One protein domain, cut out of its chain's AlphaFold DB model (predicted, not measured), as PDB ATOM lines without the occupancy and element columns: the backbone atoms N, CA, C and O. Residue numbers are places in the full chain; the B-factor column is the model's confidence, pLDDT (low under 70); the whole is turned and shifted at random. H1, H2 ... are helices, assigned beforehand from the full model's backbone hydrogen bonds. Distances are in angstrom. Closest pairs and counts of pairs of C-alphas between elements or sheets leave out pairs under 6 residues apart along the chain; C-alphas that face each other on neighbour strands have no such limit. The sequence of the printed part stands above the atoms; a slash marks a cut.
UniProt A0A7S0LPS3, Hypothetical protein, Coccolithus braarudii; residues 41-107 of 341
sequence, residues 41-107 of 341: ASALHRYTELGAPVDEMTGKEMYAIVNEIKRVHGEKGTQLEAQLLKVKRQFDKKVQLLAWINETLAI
ATOM      1  N   ALA A  41     111.940 131.325 112.933       83.00
ATOM      2  CA  ALA A  41     111.400 130.332 112.005       83.00
ATOM      3  C   ALA A  41     112.503 129.401 111.463       83.00
ATOM      4  O   ALA A  41     112.378 128.179 111.553       83.00
ATOM      5  N   SER A  42     113.624 129.961 110.997       83.94
ATOM      6  CA  SER A  42     114.809 129.192 110.579       83.94
ATOM      7  C   SER A  42     115.394 128.367 111.729       83.94
ATOM      8  O   SER A  42     115.773 127.209 111.539       83.94
ATOM      9  N   ALA A  43     115.440 128.937 112.940       85.38
ATOM     10  CA  ALA A  43     115.864 128.211 114.132       85.38
ATOM     11  C   ALA A  43     114.902 127.054 114.459       85.38
ATOM     12  O   ALA A  43     115.365 125.945 114.698       85.38
ATOM     13  N   LEU A  44     113.582 127.273 114.410       86.06
ATOM     14  CA  LEU A  44     112.581 126.226 114.632       86.06
ATOM     15  C   LEU A  44     112.789 125.059 113.653       86.06
ATOM     16  O   LEU A  44     113.050 123.948 114.104       86.06
ATOM     17  N   HIS A  45     112.809 125.336 112.344       81.06
ATOM     18  CA  HIS A  45     113.052 124.344 111.289       81.06
ATOM     19  C   HIS A  45     114.354 123.549 111.509       81.06
ATOM     20  O   HIS A  45     114.383 122.329 111.335       81.06
ATOM     21  N   ARG A  46     115.441 124.204 111.946       83.12
ATOM     22  CA  ARG A  46     116.718 123.531 112.241       83.12
ATOM     23  C   ARG A  46     116.597 122.476 113.349       83.12
ATOM     24  O   ARG A  46     117.191 121.409 113.220       83.12
ATOM     25  N   TYR A  47     115.844 122.746 114.414       84.88
ATOM     26  CA  TYR A  47     115.704 121.807 115.538       84.88
ATOM     27  C   TYR A  47     114.496 120.857 115.411       84.88
ATOM     28  O   TYR A  47     114.420 119.897 116.174       84.88
ATOM     29  N   THR A  48     113.576 121.072 114.458       82.75
ATOM     30  CA  THR A  48     112.423 120.178 114.208       82.75
ATOM     31  C   THR A  48     112.559 119.302 112.970       82.75
ATOM     32  O   THR A  48     112.212 118.128 113.024       82.75
ATOM     33  N   GLU A  49     113.024 119.859 111.850       79.62
ATOM     34  CA  GLU A  49     113.056 119.173 110.550       79.62
ATOM     35  C   GLU A  49     114.456 118.657 110.212       79.62
ATOM     36  O   GLU A  49     114.589 117.556 109.684       79.62
ATOM     37  N   LEU A  50     115.505 119.405 110.576       77.88
ATOM     38  CA  LEU A  50     116.899 118.978 110.386       77.88
ATOM     39  C   LEU A  50     117.463 118.173 111.570       77.88
ATOM     40  O   LEU A  50     118.609 117.737 111.510       77.88
ATOM     41  N   GLY A  51     116.688 117.988 112.645       78.88
ATOM     42  CA  GLY A  51     117.070 117.152 113.790       78.88
ATOM     43  C   GLY A  51     118.317 117.614 114.555       78.88
ATOM     44  O   GLY A  51     118.959 116.791 115.203       78.88
ATOM     45  N   ALA A  52     118.686 118.900 114.480       84.88
ATOM     46  CA  ALA A  52     119.886 119.409 115.144       84.88
ATOM     47  C   ALA A  52     119.839 119.178 116.673       84.88
ATOM     48  O   ALA A  52     118.765 119.266 117.281       84.88
ATOM     49  N   PRO A  53     120.981 118.897 117.323       78.75
ATOM     50  CA  PRO A  53     120.987 118.459 118.711       78.75
ATOM     51  C   PRO A  53     120.769 119.628 119.692       78.75
ATOM     52  O   PRO A  53     121.038 120.802 119.424       78.75
ATOM     53  N   VAL A  54     120.190 119.316 120.854       85.38
ATOM     54  CA  VAL A  54     119.621 120.321 121.777       85.38
ATOM     55  C   VAL A  54     120.692 121.086 122.569       85.38
ATOM     56  O   VAL A  54     120.467 122.185 123.089       85.38
ATOM     57  N   ASP A  55     121.881 120.519 122.695       84.38
ATOM     58  CA  ASP A  55     123.057 121.163 123.264       84.38
ATOM     59  C   ASP A  55     123.545 122.337 122.394       84.38
ATOM     60  O   ASP A  55     123.766 123.417 122.955       84.38
ATOM     61  N   GLU A  56     123.567 122.188 121.062       86.81
ATOM     62  CA  GLU A  56     123.933 123.241 120.096       86.81
ATOM     63  C   GLU A  56     123.025 124.481 120.152       86.81
ATOM     64  O   GLU A  56     123.510 125.599 119.974       86.81
ATOM     65  N   MET A  57     121.726 124.315 120.439       87.81
ATOM     66  CA  MET A  57     120.756 125.420 120.442       87.81
ATOM     67  C   MET A  57     121.181 126.541 121.396       87.81
ATOM     68  O   MET A  57     121.136 126.394 122.620       87.81
ATOM     69  N   THR A  58     121.556 127.706 120.878       89.00
ATOM     70  CA  THR A  58     121.935 128.835 121.729       89.00
ATOM     71  C   THR A  58     120.730 129.369 122.505       89.00
ATOM     72  O   THR A  58     119.576 129.259 122.089       89.00
ATOM     73  N   GLY A  59     120.984 130.038 123.634       85.38
ATOM     74  CA  GLY A  59     119.913 130.711 124.379       85.38
ATOM     75  C   GLY A  59     119.172 131.771 123.550       85.38
ATOM     76  O   GLY A  59     118.005 132.036 123.819       85.38
ATOM     77  N   LYS A  60     119.817 132.352 122.524       87.50
ATOM     78  CA  LYS A  60     119.166 133.274 121.582       87.50
ATOM     79  C   LYS A  60     118.187 132.544 120.662       87.50
ATOM     80  O   LYS A  60     117.049 132.985 120.567       87.50
ATOM     81  N   GLU A  61     118.608 131.439 120.042       89.00
ATOM     82  CA  GLU A  61     117.733 130.589 119.217       89.00
ATOM     83  C   GLU A  61     116.530 130.099 120.029       89.00
ATOM     84  O   GLU A  61     115.400 130.256 119.583       89.00
ATOM     85  N   MET A  62     116.740 129.629 121.264       91.31
ATOM     86  CA  MET A  62     115.652 129.198 122.152       91.31
ATOM     87  C   MET A  62     114.582 130.292 122.351       91.31
ATOM     88  O   MET A  62     113.393 130.018 122.207       91.31
ATOM     89  N   TYR A  63     114.970 131.537 122.659       89.75
ATOM     90  CA  TYR A  63     113.997 132.628 122.826       89.75
ATOM     91  C   TYR A  63     113.414 133.137 121.499       89.75
ATOM     92  O   TYR A  63     112.264 133.570 121.483       89.75
ATOM     93  N   ALA A  64     114.154 133.061 120.388       90.12
ATOM     94  CA  ALA A  64     113.624 133.360 119.059       90.12
ATOM     95  C   ALA A  64     112.513 132.367 118.672       90.12
ATOM     96  O   ALA A  64     111.428 132.787 118.276       90.12
ATOM     97  N   ILE A  65     112.737 131.068 118.904       89.31
ATOM     98  CA  ILE A  65     111.746 130.002 118.713       89.31
ATOM     99  C   ILE A  65     110.525 130.216 119.622       89.31
ATOM    100  O   ILE A  65     109.394 130.134 119.155       89.31
ATOM    101  N   VAL A  66     110.713 130.548 120.907       90.75
ATOM    102  CA  VAL A  66     109.589 130.838 121.826       90.75
ATOM    103  C   VAL A  66     108.767 132.048 121.366       90.75
ATOM    104  O   VAL A  66     107.539 132.010 121.431       90.75
ATOM    105  N   ASN A  67     109.410 133.109 120.869       89.25
ATOM    106  CA  ASN A  67     108.702 134.266 120.317       89.25
ATOM    107  C   ASN A  67     107.927 133.916 119.041       89.25
ATOM    108  O   ASN A  67     106.792 134.365 118.882       89.25
ATOM    109  N   GLU A  68     108.489 133.075 118.174       88.38
ATOM    110  CA  GLU A  68     107.808 132.590 116.972       88.38
ATOM    111  C   GLU A  68     106.610 131.691 117.323       88.38
ATOM    112  O   GLU A  68     105.510 131.874 116.803       88.38
ATOM    113  N   ILE A  69     106.749 130.813 118.318       88.31
ATOM    114  CA  ILE A  69     105.641 130.013 118.859       88.31
ATOM    115  C   ILE A  69     104.552 130.902 119.474       88.31
ATOM    116  O   ILE A  69     103.367 130.635 119.278       88.31
ATOM    117  N   LYS A  70     104.909 131.981 120.179       90.31
ATOM    118  CA  LYS A  70     103.942 132.982 120.671       90.31
ATOM    119  C   LYS A  70     103.234 133.708 119.524       90.31
ATOM    120  O   LYS A  70     102.040 133.973 119.632       90.31
ATOM    121  N   ARG A  71     103.933 133.987 118.420       88.19
ATOM    122  CA  ARG A  71     103.366 134.603 117.210       88.19
ATOM    123  C   ARG A  71     102.372 133.677 116.498       88.19
ATOM    124  O   ARG A  71     101.334 134.150 116.048       88.19
ATOM    125  N   VAL A  72     102.678 132.381 116.404       85.12
ATOM    126  CA  VAL A  72     101.883 131.386 115.656       85.12
ATOM    127  C   VAL A  72     100.765 130.756 116.499       85.12
ATOM    128  O   VAL A  72      99.651 130.584 116.011       85.12
ATOM    129  N   HIS A  73     101.027 130.435 117.768       83.31
ATOM    130  CA  HIS A  73     100.103 129.712 118.657       83.31
ATOM    131  C   HIS A  73      99.511 130.576 119.787       83.31
ATOM    132  O   HIS A  73      98.784 130.058 120.642       83.31
ATOM    133  N   GLY A  74      99.807 131.880 119.809       87.62
ATOM    134  CA  GLY A  74      99.186 132.862 120.699       87.62
ATOM    135  C   GLY A  74      99.302 132.501 122.180       87.62
ATOM    136  O   GLY A  74     100.396 132.351 122.726       87.62
ATOM    137  N   GLU A  75      98.153 132.343 122.839       84.19
ATOM    138  CA  GLU A  75      98.072 132.061 124.275       84.19
ATOM    139  C   GLU A  75      98.822 130.783 124.682       84.19
ATOM    140  O   GLU A  75      99.499 130.778 125.711       84.19
ATOM    141  N   LYS A  76      98.801 129.727 123.852       83.31
ATOM    142  CA  LYS A  76      99.544 128.488 124.139       83.31
ATOM    143  C   LYS A  76     101.057 128.728 124.199       83.31
ATOM    144  O   LYS A  76     101.728 128.177 125.069       83.31
ATOM    145  N   GLY A  77     101.586 129.597 123.332       87.12
ATOM    146  CA  GLY A  77     102.995 129.996 123.365       87.12
ATOM    147  C   GLY A  77     103.352 130.831 124.597       87.12
ATOM    148  O   GLY A  77     104.429 130.671 125.168       87.12
ATOM    149  N   THR A  78     102.431 131.676 125.066       87.38
ATOM    150  CA  THR A  78     102.608 132.448 126.309       87.38
ATOM    151  C   THR A  78     102.587 131.540 127.544       87.38
ATOM    152  O   THR A  78     103.388 131.716 128.464       87.38
ATOM    153  N   GLN A  79     101.730 130.514 127.555       88.31
ATOM    154  CA  GLN A  79     101.730 129.488 128.603       88.31
ATOM    155  C   GLN A  79     103.027 128.663 128.590       88.31
ATOM    156  O   GLN A  79     103.590 128.414 129.658       88.31
ATOM    157  N   LEU A  80     103.546 128.302 127.409       89.44
ATOM    158  CA  LEU A  80     104.847 127.641 127.262       89.44
ATOM    159  C   LEU A  80     105.985 128.498 127.833       89.44
ATOM    160  O   LEU A  80     106.754 128.011 128.655       89.44
ATOM    161  N   GLU A  81     106.073 129.781 127.475       92.50
ATOM    162  CA  GLU A  81     107.078 130.702 128.029       92.50
ATOM    163  C   GLU A  81     107.020 130.751 129.568       92.50
ATOM    164  O   GLU A  81     108.048 130.627 130.239       92.50
ATOM    165  N   ALA A  82     105.817 130.835 130.146       89.50
ATOM    166  CA  ALA A  82     105.622 130.818 131.594       89.50
ATOM    167  C   ALA A  82     106.019 129.480 132.255       89.50
ATOM    168  O   ALA A  82     106.461 129.476 133.407       89.50
ATOM    169  N   GLN A  83     105.889 128.346 131.558       86.88
ATOM    170  CA  GLN A  83     106.402 127.051 132.023       86.88
ATOM    171  C   GLN A  83     107.932 127.001 131.944       86.88
ATOM    172  O   GLN A  83     108.585 126.692 132.943       86.88
ATOM    173  N   LEU A  84     108.510 127.408 130.811       90.81
ATOM    174  CA  LEU A  84     109.956 127.468 130.607       90.81
ATOM    175  C   LEU A  84     110.634 128.379 131.634       90.81
ATOM    176  O   LEU A  84     111.716 128.052 132.116       90.81
ATOM    177  N   LEU A  85     110.012 129.489 132.046       89.81
ATOM    178  CA  LEU A  85     110.539 130.359 133.104       89.81
ATOM    179  C   LEU A  85     110.658 129.661 134.472       89.81
ATOM    180  O   LEU A  85     111.617 129.944 135.191       89.81
ATOM    181  N   LYS A  86     109.774 128.707 134.805       89.38
ATOM    182  CA  LYS A  86     109.829 127.933 136.066       89.38
ATOM    183  C   LYS A  86     110.996 126.941 136.109       89.38
ATOM    184  O   LYS A  86     111.465 126.590 137.192       89.38
ATOM    185  N   VAL A  87     111.490 126.493 134.954       89.25
ATOM    186  CA  VAL A  87     112.618 125.555 134.870       89.25
ATOM    187  C   VAL A  87     113.936 126.265 135.197       89.25
ATOM    188  O   VAL A  87     114.284 127.284 134.599       89.25
ATOM    189  N   LYS A  88     114.707 125.720 136.147       82.25
ATOM    190  CA  LYS A  88     115.937 126.357 136.660       82.25
ATOM    191  C   LYS A  88     117.151 126.212 135.731       82.25
ATOM    192  O   LYS A  88     117.999 127.101 135.695       82.25
ATOM    193  N   ARG A  89     117.265 125.102 134.995       87.31
ATOM    194  CA  ARG A  89     118.408 124.798 134.112       87.31
ATOM    195  C   ARG A  89     118.094 125.173 132.666       87.31
ATOM    196  O   ARG A  89     117.001 124.906 132.187       87.31
ATOM    197  N   GLN A  90     119.061 125.755 131.955       84.94
ATOM    198  CA  GLN A  90     118.876 126.150 130.550       84.94
ATOM    199  C   GLN A  90     118.657 124.944 129.626       84.94
ATOM    200  O   GLN A  90     117.745 124.976 128.815       84.94
ATOM    201  N   PHE A  91     119.424 123.861 129.788       83.94
ATOM    202  CA  PHE A  91     119.264 122.643 128.980       83.94
ATOM    203  C   PHE A  91     117.847 122.052 129.069       83.94
ATOM    204  O   PHE A  91     117.242 121.725 128.052       83.94
ATOM    205  N   ASP A  92     117.273 122.013 130.273       85.94
ATOM    206  CA  ASP A  92     115.931 121.469 130.485       85.94
ATOM    207  C   ASP A  92     114.834 122.351 129.868       85.94
ATOM    208  O   ASP A  92     113.844 121.812 129.380       85.94
ATOM    209  N   LYS A  93     115.032 123.681 129.792       90.38
ATOM    210  CA  LYS A  93     114.145 124.575 129.020       90.38
ATOM    211  C   LYS A  93     114.138 124.193 127.540       90.38
ATOM    212  O   LYS A  93     113.071 124.054 126.958       90.38
ATOM    213  N   LYS A  94     115.313 123.991 126.935       90.25
ATOM    214  CA  LYS A  94     115.425 123.640 125.510       90.25
ATOM    215  C   LYS A  94     114.755 122.297 125.190       90.25
ATOM    216  O   LYS A  94     114.055 122.184 124.191       90.25
ATOM    217  N   VAL A  95     114.931 121.287 126.050       88.94
ATOM    218  CA  VAL A  95     114.287 119.976 125.851       88.94
ATOM    219  C   VAL A  95     112.774 120.060 126.072       88.94
ATOM    220  O   VAL A  95     112.026 119.483 125.291       88.94
ATOM    221  N   GLN A  96     112.298 120.817 127.069       89.94
ATOM    222  CA  GLN A  96     110.859 121.039 127.257       89.94
ATOM    223  C   GLN A  96     110.232 121.808 126.080       89.94
ATOM    224  O   GLN A  96     109.123 121.484 125.664       89.94
ATOM    225  N   LEU A  97     110.956 122.780 125.517       90.88
ATOM    226  CA  LEU A  97     110.571 123.501 124.305       90.88
ATOM    227  C   LEU A  97     110.394 122.536 123.122       90.88
ATOM    228  O   LEU A  97     109.333 122.528 122.509       90.88
ATOM    229  N   LEU A  98     111.382 121.680 122.837       88.31
ATOM    230  CA  LEU A  98     111.305 120.728 121.719       88.31
ATOM    231  C   LEU A  98     110.267 119.620 121.931       88.31
ATOM    232  O   LEU A  98     109.581 119.252 120.981       88.31
ATOM    233  N   ALA A  99     110.082 119.140 123.163       87.50
ATOM    234  CA  ALA A  99     109.004 118.207 123.486       87.50
ATOM    235  C   ALA A  99     107.624 118.815 123.176       87.50
ATOM    236  O   ALA A  99     106.828 118.200 122.467       87.50
ATOM    237  N   TRP A 100     107.379 120.054 123.623       90.44
ATOM    238  CA  TRP A 100     106.133 120.776 123.348       90.44
ATOM    239  C   TRP A 100     105.919 121.035 121.852       90.44
ATOM    240  O   TRP A 100     104.796 120.925 121.356       90.44
ATOM    241  N   ILE A 101     106.990 121.374 121.127       87.44
ATOM    242  CA  ILE A 101     106.947 121.590 119.678       87.44
ATOM    243  C   ILE A 101     106.557 120.294 118.962       87.44
ATOM    244  O   ILE A 101     105.628 120.313 118.160       87.44
ATOM    245  N   ASN A 102     107.204 119.172 119.279       83.25
ATOM    246  CA  ASN A 102     106.911 117.884 118.650       83.25
ATOM    247  C   ASN A 102     105.474 117.424 118.941       83.25
ATOM    248  O   ASN A 102     104.775 116.997 118.025       83.25
ATOM    249  N   GLU A 103     105.000 117.584 120.179       82.44
ATOM    250  CA  GLU A 103     103.613 117.298 120.565       82.44
ATOM    251  C   GLU A 103     102.614 118.190 119.802       82.44
ATOM    252  O   GLU A 103     101.634 117.705 119.232       82.44
ATOM    253  N   THR A 104     102.883 119.495 119.713       77.06
ATOM    254  CA  THR A 104     101.965 120.463 119.090       77.06
ATOM    255  C   THR A 104     101.973 120.388 117.559       77.06
ATOM    256  O   THR A 104     100.917 120.532 116.939       77.06
ATOM    257  N   LEU A 105     103.121 120.131 116.924       68.44
ATOM    258  CA  LEU A 105     103.226 119.962 115.471       68.44
ATOM    259  C   LEU A 105     102.677 118.606 115.006       68.44
ATOM    260  O   LEU A 105     102.031 118.556 113.961       68.44
ATOM    261  N   ALA A 106     102.837 117.532 115.790       57.78
ATOM    262  CA  ALA A 106     102.240 116.230 115.476       57.78
ATOM    263  C   ALA A 106     100.704 116.301 115.379       57.78
ATOM    264  O   ALA A 106     100.116 115.684 114.494       57.78
ATOM    265  N   ILE A 107     100.062 117.104 116.234       52.78
ATOM    266  CA  ILE A 107      98.602 117.309 116.242       52.78
ATOM    267  C   ILE A 107      98.112 118.142 115.037       52.78
ATOM    268  O   ILE A 107      96.952 118.030 114.649       52.78
TER     269      ILE A 107
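AT A GLANCE: This is residues 41 to 107 of the 341 residues of the protein "Hypothetical protein" of Coccolithus braarudii (UniProt A0A7S0LPS3). Three helices, H2, H3 and H4, make a small up-and-down bundle, each running against the one before it, with their centres in a triangle. The short H1 crosses H2 and H4 on the side away from H3. The printed part has 67 residues with four named helices, in the order H1 H2 H3 H4, and no named strand; the class is all helix. It is compact and rounded, with a radius of gyration of the C-alphas of 10.8 A and spans of 27 by 27 by 19 A.

HOW THE PARTS SIT: H1, residues 41 to 48, touches H2, residues 59 to 73, about perpendicular at 78 degrees; their closest C-alphas, of Leu 44 and Ile 65, are 5.6 A apart. H2 and H3, residues 75 to 86, form a helical hairpin at a shallow tilt of 30 degrees, opposite ways; they touch through residues 66 to 71 and 76 to 81 alone, closest at the C-alphas of Lys 70 and Gly 77, 4.1 A. H3 and H4, residues 90 to 107, form a second helical hairpin at a shallow tilt of 25 degrees, opposite ways; they touch through residues 80 to 85 and 93 to 97 alone, with the closest C-alphas, of Leu 84 and Lys 93, 5.3 A apart. H4 touches H2 with residues 90 to 97 alone, at a shallow tilt of 29 degrees, the same way; the closest C-alphas, of Met 62 and Lys 94, are 6.5 A apart. H4 touches H1 with residues 98 to 102 alone, about perpendicular at 89 degrees, closest at the C-alphas of Thr 48 and Asn 102, 7.4 A. H1 and H3 are apart. In H1, H2 and H4 every O i to N i+4 pair is within hydrogen-bond range; in H3, 7 of 8 are.

IN THESE COORDINATES: H1 begins at C-alpha 41, (111.400, 130.332, 112.005). H2 is 20.6 A long, H3 17.2 A and H4 26.3 A, ending at C-alpha 107, (98.602, 117.309, 116.242).

THE WHOLE: The C-alphas farthest apart, of Lys 88 and Ile 107, are 28.3 A apart. The printed part has no cut; the links H2 to H3 and H3 to H4 are tight, and H1 to H2 is short. Mean pLDDT of the printed part is 85.3, with residues 105 to 107 under 70.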